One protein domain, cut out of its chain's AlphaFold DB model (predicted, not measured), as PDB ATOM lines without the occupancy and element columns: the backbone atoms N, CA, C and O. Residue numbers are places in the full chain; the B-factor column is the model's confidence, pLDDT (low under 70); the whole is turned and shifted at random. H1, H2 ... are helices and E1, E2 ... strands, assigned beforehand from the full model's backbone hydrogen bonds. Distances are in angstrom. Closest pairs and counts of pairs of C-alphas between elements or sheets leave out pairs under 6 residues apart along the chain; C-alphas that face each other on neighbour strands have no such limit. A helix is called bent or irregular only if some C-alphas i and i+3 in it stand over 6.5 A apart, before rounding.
ATOM      1  N   THR A  74      79.969   4.160  42.984       94.38
ATOM      2  CA  THR A  74      79.681   4.519  41.594       94.38
ATOM      3  C   THR A  74      80.319   5.857  41.263       94.38
ATOM      4  O   THR A  74      80.299   6.782  42.076       94.38
ATOM      5  N   ARG A  75      80.890   5.957  40.061       94.06
ATOM      6  CA  ARG A  75      81.462   7.199  39.552       94.06
ATOM      7  C   ARG A  75      80.347   8.080  39.000       94.06
ATOM      8  O   ARG A  75      79.579   7.656  38.138       94.06
ATOM      9  N   VAL A  76      80.281   9.293  39.520       92.56
ATOM     10  CA  VAL A  76      79.254  10.282  39.228       92.56
ATOM     11  C   VAL A  76      79.911  11.517  38.634       92.56
ATOM     12  O   VAL A  76      80.948  11.971  39.120       92.56
ATOM     13  N   GLU A  77      79.313  12.036  37.573       92.00
ATOM     14  CA  GLU A  77      79.701  13.276  36.919       92.00
ATOM     15  C   GLU A  77      78.809  14.424  37.384       92.00
ATOM     16  O   GLU A  77      77.584  14.344  37.303       92.00
ATOM     17  N   PHE A  78      79.440  15.503  37.824       90.25
ATOM     18  CA  PHE A  78      78.801  16.743  38.229       90.25
ATOM     19  C   PHE A  78      79.003  17.759  37.119       90.25
ATOM     20  O   PHE A  78      80.123  18.226  36.885       90.25
ATOM     21  N   HIS A  79      77.919  18.080  36.417       88.88
ATOM     22  CA  HIS A  79      77.938  19.072  35.352       88.88
ATOM     23  C   HIS A  79      77.533  20.429  35.932       88.88
ATOM     24  O   HIS A  79      76.454  20.527  36.526       88.88
ATOM     25  N   PRO A  80      78.371  21.469  35.783       87.81
ATOM     26  CA  PRO A  80      78.126  22.760  36.410       87.81
ATOM     27  C   PRO A  80      76.853  23.419  35.871       87.81
ATOM     28  O   PRO A  80      76.257  22.980  34.879       87.81
ATOM     29  N   LEU A  81      76.435  24.495  36.533       86.88
ATOM     30  CA  LEU A  81      75.272  25.275  36.120       86.88
ATOM     31  C   LEU A  81      75.391  25.760  34.666       86.88
ATOM     32  O   LEU A  81      76.476  26.088  34.173       86.88
ATOM     33  N   ASN A  82      74.256  25.845  33.974       85.44
ATOM     34  CA  ASN A  82      74.196  26.324  32.601       85.44
ATOM     35  C   ASN A  82      74.435  27.842  32.545       85.44
ATOM     36  O   ASN A  82      73.580  28.635  32.930       85.44
ATOM     37  N   GLN A  83      75.583  28.245  31.999       87.44
ATOM     38  CA  GLN A  83      75.983  29.652  31.886       87.44
ATOM     39  C   GLN A  83      75.543  30.334  30.573       87.44
ATOM     40  O   GLN A  83      75.994  31.436  30.276       87.44
ATOM     41  N   SER A  84      74.656  29.727  29.773       87.25
ATOM     42  CA  SER A  84      74.215  30.288  28.476       87.25
ATOM     43  C   SER A  84      73.541  31.661  28.570       87.25
ATOM     44  O   SER A  84      73.567  32.415  27.601       87.25
ATOM     45  N   GLN A  85      72.968  31.998  29.729       89.56
ATOM     46  CA  GLN A  85      72.316  33.286  29.999       89.56
ATOM     47  C   GLN A  85      73.214  34.260  30.784       89.56
ATOM     48  O   GLN A  85      72.766  35.327  31.196       89.56
ATOM     49  N   VAL A  86      74.481  33.905  31.029       89.06
ATOM     50  CA  VAL A  86      75.423  34.735  31.789       89.06
ATOM     51  C   VAL A  86      76.129  35.706  30.843       89.06
ATOM     52  O   VAL A  86      76.687  35.311  29.817       89.06
ATOM     53  N   ASN A  87      76.148  36.993  31.200       94.31
ATOM     54  CA  ASN A  87      76.888  38.002  30.441       94.31
ATOM     55  C   ASN A  87      78.372  37.621  30.346       94.31
ATOM     56  O   ASN A  87      78.991  37.273  31.350       94.31
ATOM     57  N   ARG A  88      78.961  37.750  29.149       89.12
ATOM     58  CA  ARG A  88      80.326  37.281  28.831       89.12
ATOM     59  C   ARG A  88      81.407  37.619  29.879       89.12
ATOM     60  O   ARG A  88      82.196  36.725  30.169       89.12
ATOM     61  N   PRO A  89      81.455  38.819  30.495       93.44
ATOM     62  CA  PRO A  89      82.459  39.131  31.523       93.44
ATOM     63  C   PRO A  89      82.344  38.298  32.816       93.44
ATOM     64  O   PRO A  89      83.309  38.167  33.572       93.44
ATOM     65  N   HIS A  90      81.164  37.739  33.088       90.50
ATOM     66  CA  HIS A  90      80.871  36.958  34.292       90.50
ATOM     67  C   HIS A  90      80.933  35.446  34.061       90.50
ATOM     68  O   HIS A  90      80.906  34.697  35.033       90.50
ATOM     69  N   VAL A  91      81.066  34.992  32.810       89.06
ATOM     70  CA  VAL A  91      81.235  33.568  32.502       89.06
ATOM     71  C   VAL A  91      82.531  33.057  33.135       89.06
ATOM     72  O   VAL A  91      83.560  33.742  33.164       89.06
ATOM     73  N   ARG A  92      82.478  31.840  33.671       88.56
ATOM     74  CA  ARG A  92      83.614  31.137  34.271       88.56
ATOM     75  C   ARG A  92      83.877  29.835  33.530       88.56
ATOM     76  O   ARG A  92      82.948  29.103  33.193       88.56
ATOM     77  N   ALA A  93      85.156  29.542  33.303       87.38
ATOM     78  CA  ALA A  93      85.595  28.263  32.760       87.38
ATOM     79  C   ALA A  93      85.524  27.196  33.863       87.38
ATOM     80  O   ALA A  93      86.460  27.036  34.641       87.38
ATOM     81  N   ILE A  94      84.388  26.502  33.946       85.94
ATOM     82  CA  ILE A  94      84.134  25.438  34.922       85.94
ATOM     83  C   ILE A  94      83.995  24.129  34.143       85.94
ATOM     84  O   ILE A  94      83.149  24.024  33.254       85.94
ATOM     85  N   SER A  95      84.852  23.150  34.431       85.62
ATOM     86  CA  SER A  95      84.752  21.806  33.853       85.62
ATOM     87  C   SER A  95      83.757  20.947  34.633       85.62
ATOM     88  O   SER A  95      83.386  21.282  35.749       85.62
ATOM     89  N   PHE A  96      83.321  19.819  34.071       86.88
ATOM     90  CA  PHE A  96      82.612  18.826  34.877       86.88
ATOM     91  C   PHE A  96      83.574  18.180  35.886       86.88
ATOM     92  O   PHE A  96      84.785  18.077  35.648       86.88
ATOM     93  N   ARG A  97      83.037  17.726  37.017       88.38
ATOM     94  CA  ARG A  97      83.789  16.979  38.034       88.38
ATOM     95  C   ARG A  97      83.350  15.534  38.072       88.38
ATOM     96  O   ARG A  97      82.211  15.212  37.763       88.38
ATOM     97  N   MET A  98      84.271  14.665  38.461       90.19
ATOM     98  CA  MET A  98      83.987  13.256  38.684       90.19
ATOM     99  C   MET A  98      84.259  12.919  40.139       90.19
ATOM    100  O   MET A  98      85.377  13.112  40.611       90.19
ATOM    101  N   LEU A  99      83.257  12.366  40.809       90.25
ATOM    102  CA  LEU A  99      83.346  11.906  42.186       90.25
ATOM    103  C   LEU A  99      82.970  10.427  42.253       90.25
ATOM    104  O   LEU A  99      82.053   9.975  41.570       90.25
ATOM    105  N   ASN A 100      83.675   9.651  43.073       92.31
ATOM    106  CA  ASN A 100      83.294   8.268  43.330       92.31
ATOM    107  C   ASN A 100      82.478   8.172  44.621       92.31
ATOM    108  O   ASN A 100      83.043   8.081  45.712       92.31
ATOM    109  N   VAL A 101      81.157   8.139  44.473       91.81
ATOM    110  CA  VAL A 101      80.203   8.126  45.582       91.81
ATOM    111  C   VAL A 101      80.101   6.722  46.168       91.81
ATOM    112  O   VAL A 101      79.806   5.758  45.453       91.81
ATOM    113  N   ARG A 102      80.353   6.610  47.477       90.75
ATOM    114  CA  ARG A 102      80.306   5.346  48.240       90.75
ATOM    115  C   ARG A 102      79.214   5.299  49.308       90.75
ATOM    116  O   ARG A 102      78.930   4.218  49.805       90.75
ATOM    117  N   ARG A 103      78.622   6.444  49.655       89.00
ATOM    118  CA  ARG A 103      77.593   6.588  50.694       89.00
ATOM    119  C   ARG A 103      76.202   6.704  50.055       89.00
ATOM    120  O   ARG A 103      75.570   7.747  50.132       89.00
ATOM    121  N   TRP A 104      75.745   5.659  49.357       94.31
ATOM    122  CA  TRP A 104      74.432   5.696  48.684       94.31
ATOM    123  C   TRP A 104      73.259   5.371  49.599       94.31
ATOM    124  O   TRP A 104      72.127   5.715  49.268       94.31
ATOM    125  N   ASP A 105      73.517   4.707  50.724       95.00
ATOM    126  CA  ASP A 105      72.493   4.223  51.645       95.00
ATOM    127  C   ASP A 105      71.575   5.350  52.125       95.00
ATOM    128  O   ASP A 105      70.365   5.258  51.934       95.00
ATOM    129  N   ALA A 106      72.137   6.444  52.644       94.75
ATOM    130  CA  ALA A 106      71.358   7.591  53.112       94.75
ATOM    131  C   ALA A 106      70.533   8.238  51.982       94.75
ATOM    132  O   ALA A 106      69.324   8.406  52.122       94.75
ATOM    133  N   VAL A 107      71.156   8.491  50.824       94.94
ATOM    134  CA  VAL A 107      70.510   9.119  49.656       94.94
ATOM    135  C   VAL A 107      69.336   8.285  49.138       94.94
ATOM    136  O   VAL A 107      68.242   8.796  48.903       94.94
ATOM    137  N   VAL A 108      69.541   6.980  48.935       95.88
ATOM    138  CA  VAL A 108      68.501   6.110  48.367       95.88
ATOM    139  C   VAL A 108      67.389   5.842  49.378       95.88
ATOM    140  O   VAL A 108      66.236   5.742  48.961       95.88
ATOM    141  N   ASN A 109      67.706   5.738  50.672       95.88
ATOM    142  CA  ASN A 109      66.693   5.569  51.712       95.88
ATOM    143  C   ASN A 109      65.803   6.815  51.816       95.88
ATOM    144  O   ASN A 109      64.588   6.680  51.701       95.88
ATOM    145  N   ALA A 110      66.382   8.018  51.881       96.12
ATOM    146  CA  ALA A 110      65.616   9.267  51.908       96.12
ATOM    147  C   ALA A 110      64.702   9.421  50.676       96.12
ATOM    148  O   ALA A 110      63.501   9.667  50.794       96.12
ATOM    149  N   TRP A 111      65.227   9.140  49.476       95.69
ATOM    150  CA  TRP A 111      64.419   9.113  48.250       95.69
ATOM    151  C   TRP A 111      63.274   8.085  48.303       95.69
ATOM    152  O   TRP A 111      62.161   8.335  47.814       95.69
ATOM    153  N   ALA A 112      63.545   6.899  48.856       96.06
ATOM    154  CA  ALA A 112      62.550   5.842  48.982       96.06
ATOM    155  C   ALA A 112      61.420   6.233  49.943       96.06
ATOM    156  O   ALA A 112      60.263   5.872  49.689       96.06
ATOM    157  N   ASP A 113      61.757   6.991  50.984       94.56
ATOM    158  CA  ASP A 113      60.854   7.451  52.036       94.56
ATOM    159  C   ASP A 113      60.093   8.740  51.676       94.56
ATOM    160  O   ASP A 113      59.136   9.078  52.368       94.56
ATOM    161  N   ASP A 114      60.408   9.383  50.539       94.44
ATOM    162  CA  ASP A 114      59.841  10.696  50.154       94.44
ATOM    163  C   ASP A 114      60.232  11.807  51.143       94.44
ATOM    164  O   ASP A 114      59.449  12.723  51.383       94.44
ATOM    165  N   ASP A 115      61.422  11.682  51.735       96.25
ATOM    166  CA  ASP A 115      61.973  12.619  52.709       96.25
ATOM    167  C   ASP A 115      62.976  13.546  52.012       96.25
ATOM    168  O   ASP A 115      64.153  13.211  51.847       96.25
ATOM    169  N   ASP A 116      62.471  14.683  51.532       95.12
ATOM    170  CA  ASP A 116      63.266  15.671  50.797       95.12
ATOM    171  C   ASP A 116      64.346  16.309  51.694       95.12
ATOM    172  O   ASP A 116      65.465  16.524  51.234       95.12
ATOM    173  N   ASP A 117      64.063  16.524  52.985       95.81
ATOM    174  CA  ASP A 117      65.017  17.118  53.932       95.81
ATOM    175  C   ASP A 117      66.182  16.156  54.217       95.81
ATOM    176  O   ASP A 117      67.355  16.541  54.189       95.81
ATOM    177  N   ALA A 118      65.881  14.873  54.455       96.00
ATOM    178  CA  ALA A 118      66.913  13.853  54.624       96.00
ATOM    179  C   ALA A 118      67.703  13.618  53.330       96.00
ATOM    180  O   ALA A 118      68.895  13.304  53.384       96.00
ATOM    181  N   LEU A 119      67.055  13.766  52.170       95.00
ATOM    182  CA  LEU A 119      67.708  13.640  50.873       95.00
ATOM    183  C   LEU A 119      68.695  14.786  50.649       95.00
ATOM    184  O   LEU A 119      69.826  14.515  50.245       95.00
ATOM    185  N   ASP A 120      68.300  16.022  50.952       92.00
ATOM    186  CA  ASP A 120      69.174  17.192  50.875       92.00
ATOM    187  C   ASP A 120      70.366  17.047  51.824       92.00
ATOM    188  O   ASP A 120      71.510  17.208  51.398       92.00
ATOM    189  N   HIS A 121      70.131  16.647  53.076       92.44
ATOM    190  CA  HIS A 121      71.206  16.408  54.042       92.44
ATOM    191  C   HIS A 121      72.187  15.333  53.549       92.44
ATOM    192  O   HIS A 121      73.391  15.570  53.462       92.44
ATOM    193  N   ALA A 122      71.680  14.167  53.134       93.12
ATOM    194  CA  ALA A 122      72.515  13.087  52.609       93.12
ATOM    195  C   ALA A 122      73.254  13.488  51.322       93.12
ATOM    196  O   ALA A 122      74.360  13.020  51.048       93.12
ATOM    197  N   TRP A 123      72.663  14.336  50.486       90.06
ATOM    198  CA  TRP A 123      73.311  14.767  49.259       90.06
ATOM    199  C   TRP A 123      74.405  15.799  49.523       90.06
ATOM    200  O   TRP A 123      75.529  15.626  49.051       90.06
ATOM    201  N   PHE A 124      74.106  16.857  50.269       87.31
ATOM    202  CA  PHE A 124      75.030  17.969  50.459       87.31
ATOM    203  C   PHE A 124      76.119  17.662  51.481       87.31
ATOM    204  O   PHE A 124      77.300  17.878  51.191       87.31
ATOM    205  N   ASP A 125      75.743  17.080  52.616       86.19
ATOM    206  CA  ASP A 125      76.662  16.905  53.738       86.19
ATOM    207  C   ASP A 125      77.490  15.625  53.601       86.19
ATOM    208  O   ASP A 125      78.653  15.603  54.006       86.19
ATOM    209  N   ASP A 126      76.948  14.591  52.946       85.31
ATOM    210  CA  ASP A 126      77.705  13.369  52.681       85.31
ATOM    211  C   ASP A 126      78.296  13.331  51.271       85.31
ATOM    212  O   ASP A 126      79.486  13.079  51.130       85.31
ATOM    213  N   VAL A 127      77.520  13.497  50.198       86.81
ATOM    214  CA  VAL A 127      78.050  13.266  48.839       86.81
ATOM    215  C   VAL A 127      78.843  14.465  48.323       86.81
ATOM    216  O   VAL A 127      79.986  14.313  47.890       86.81
ATOM    217  N   ALA A 128      78.250  15.654  48.343       84.19
ATOM    218  CA  ALA A 128      78.822  16.838  47.718       84.19
ATOM    219  C   ALA A 128      79.960  17.466  48.540       84.19
ATOM    220  O   ALA A 128      80.812  18.136  47.958       84.19
ATOM    221  N   ALA A 129      80.038  17.195  49.847       82.44
ATOM    222  CA  ALA A 129      81.151  17.615  50.700       82.44
ATOM    223  C   ALA A 129      82.527  17.166  50.162       82.44
ATOM    224  O   ALA A 129      83.514  17.899  50.271       82.44
ATOM    225  N   ASP A 130      82.593  16.010  49.489       82.94
ATOM    226  CA  ASP A 130      83.827  15.500  48.877       82.94
ATOM    227  C   ASP A 130      84.303  16.349  47.667       82.94
ATOM    228  O   ASP A 130      85.418  16.157  47.178       82.94
ATOM    229  N   LEU A 131      83.497  17.305  47.173       82.31
ATOM    230  CA  LEU A 131      83.912  18.288  46.158       82.31
ATOM    231  C   LEU A 131      84.839  19.378  46.729       82.31
ATOM    232  O   LEU A 131      85.490  20.090  45.960       82.31
ATOM    233  N   GLY A 132      84.923  19.508  48.056       80.06
ATOM    234  CA  GLY A 132      85.810  20.455  48.728       80.06
ATOM    235  C   GLY A 132      85.524  21.916  48.362       80.06
ATOM    236  O   GLY A 132      84.376  22.331  48.225       80.06
ATOM    237  N   SER A 133      86.580  22.717  48.188       78.06
ATOM    238  CA  SER A 133      86.479  24.164  47.921       78.06
ATOM    239  C   SER A 133      85.737  24.524  46.631       78.06
ATOM    240  O   SER A 133      85.309  25.664  46.472       78.06
ATOM    241  N   ASP A 134      85.578  23.570  45.714       73.81
ATOM    242  CA  ASP A 134      84.897  23.793  44.441       73.81
ATOM    243  C   ASP A 134      83.379  23.600  44.532       73.81
ATOM    244  O   ASP A 134      82.685  23.839  43.543       73.81
ATOM    245  N   TYR A 135      82.858  23.193  45.698       76.81
ATOM    246  CA  TYR A 135      81.440  22.918  45.941       76.81
ATOM    247  C   TYR A 135      80.510  24.001  45.378       76.81
ATOM    248  O   TYR A 135      79.576  23.680  44.647       76.81
ATOM    249  N   GLY A 136      80.814  25.285  45.602       75.81
ATOM    250  CA  GLY A 136      79.972  26.397  45.135       75.81
ATOM    251  C   GLY A 136      79.799  26.470  43.609       75.81
ATOM    252  O   GLY A 136      78.843  27.062  43.121       75.81
ATOM    253  N   SER A 137      80.678  25.829  42.829       78.56
ATOM    254  CA  SER A 137      80.524  25.719  41.368       78.56
ATOM    255  C   SER A 137      79.525  24.632  40.934       78.56
ATOM    256  O   SER A 137      79.118  24.607  39.771       78.56
ATOM    257  N   TYR A 138      79.143  23.741  41.852       82.25
ATOM    258  CA  TYR A 138      78.263  22.586  41.628       82.25
ATOM    259  C   TYR A 138      77.064  22.552  42.583       82.25
ATOM    260  O   TYR A 138      76.320  21.581  42.567       82.25
ATOM    261  N   GLU A 139      76.841  23.600  43.378       78.06
ATOM    262  CA  GLU A 139      75.640  23.733  44.213       78.06
ATOM    263  C   GLU A 139      74.364  23.651  43.357       78.06
ATOM    264  O   GLU A 139      73.403  22.973  43.708       78.06
ATOM    265  N   TYR A 140      74.407  24.246  42.161       79.69
ATOM    266  CA  TYR A 140      73.342  24.177  41.163       79.69
ATOM    267  C   TYR A 140      73.814  23.414  39.922       79.69
ATOM    268  O   TYR A 140      74.225  24.004  38.925       79.69
ATOM    269  N   VAL A 141      73.786  22.084  39.961       83.50
ATOM    270  CA  VAL A 141      74.143  21.270  38.786       83.50
ATOM    271  C   VAL A 141      73.065  21.307  37.704       83.50
ATOM    272  O   VAL A 141      71.870  21.260  37.984       83.50
ATOM    273  N   THR A 142      73.484  21.316  36.436       84.69
ATOM    274  CA  THR A 142      72.542  21.159  35.311       84.69
ATOM    275  C   THR A 142      72.100  19.707  35.161       84.69
ATOM    276  O   THR A 142      70.961  19.425  34.794       84.69
ATOM    277  N   ASN A 143      73.019  18.770  35.399       84.12
ATOM    278  CA  ASN A 143      72.733  17.347  35.375       84.12
ATOM    279  C   ASN A 143      73.742  16.572  36.235       84.12
ATOM    280  O   ASN A 143      74.855  17.037  36.498       84.12
ATOM    281  N   ILE A 144      73.322  15.375  36.641       86.06
ATOM    282  CA  ILE A 144      74.166  14.373  37.278       86.06
ATOM    283  C   ILE A 144      74.275  13.178  36.331       86.06
ATOM    284  O   ILE A 144      73.266  12.561  35.978       86.06
ATOM    285  N   GLY A 145      75.499  12.859  35.917       85.31
ATOM    286  CA  GLY A 145      75.801  11.708  35.069       85.31
ATOM    287  C   GLY A 145      76.235  10.502  35.896       85.31
ATOM    288  O   GLY A 145      76.999  10.636  36.845       85.31
ATOM    289  N   PHE A 146      75.791   9.303  35.523       84.94
ATOM    290  CA  PHE A 146      76.304   8.053  36.089       84.94
ATOM    291  C   PHE A 146      77.208   7.395  35.048       84.94
ATOM    292  O   PHE A 146      76.714   6.903  34.032       84.94
ATOM    293  N   ALA A 147      78.518   7.388  35.294       66.81
ATOM    294  CA  ALA A 147      79.464   6.701  34.423       66.81
ATOM    295  C   ALA A 147      79.315   5.184  34.645       66.81
ATOM    296  O   ALA A 147      79.615   4.677  35.732       66.81
TER     297      ALA A 147
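What this domain is: This is residues 74 to 147 of the 148 residues of an uncharacterized protein of Streptomyces sp. PsTaAH-137 (UniProt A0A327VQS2). A small antiparallel sheet, ordered E2, E1, E3, has the kinked helix H2 over one face, making two layers, and the other face bare. H1 pairs with the first part of H2 as a helical hairpin at one end; residues 84 to 90 stick out at the other. The 74 printed residues, mixed in class, include E1, E2, H1, H2 and E3 in chain order. The whole is only just loose, close to compact, with radius of gyration of the C-alphas 13.7 A and spans of 43 by 22 by 21 A.

Where its parts are: E1, residues 74 to 79, spans 15.9 A from C-alpha 74 at (79.681, 4.519, 41.594). E2 is residues 97 to 101, 12.2 A; E3 is residues 143 to 146, 10.0 A, ending at (76.304, 8.053, 36.089). H2, residues 116 to 137, 22.1 A, is irregular: C-alphas 130 and 133 are 9.1 A apart. H1 is residues 104 to 113, 14.1 A.

How they stand to each other: E1 is antiparallel to E2, its hairpin partner (N 76 to O 99, 2.8 A), and to E3 (N 77 to O 145, 2.8 A). E2, H1 H2 and E3 form a split strand-helix-strand unit, two same-way strands with E1 between, its crossover right-handed. H2 is on the sheet at a height of 9.2 A; its closest C-alpha pair with E2 is Val 127 and Val 101, 6.5 A. With residues 116 to 123 alone H2 touches H1, closest at C-alphas Leu 119 and Ala 110, 5.0 A, opposite ways at a tilt of 38 degrees, only just steep. Every O i to N i+4 pair of H1 is within hydrogen-bond range; H2 has 7 of 18, and 10 of 19 O i to N i+3.

The domain as a whole: The farthest C-alphas, Pro 89 and Asp 113, are 43.5 A apart. The E1 to E2 link is long; the printed part has no cut. Residue 147 is under 70 in pLDDT.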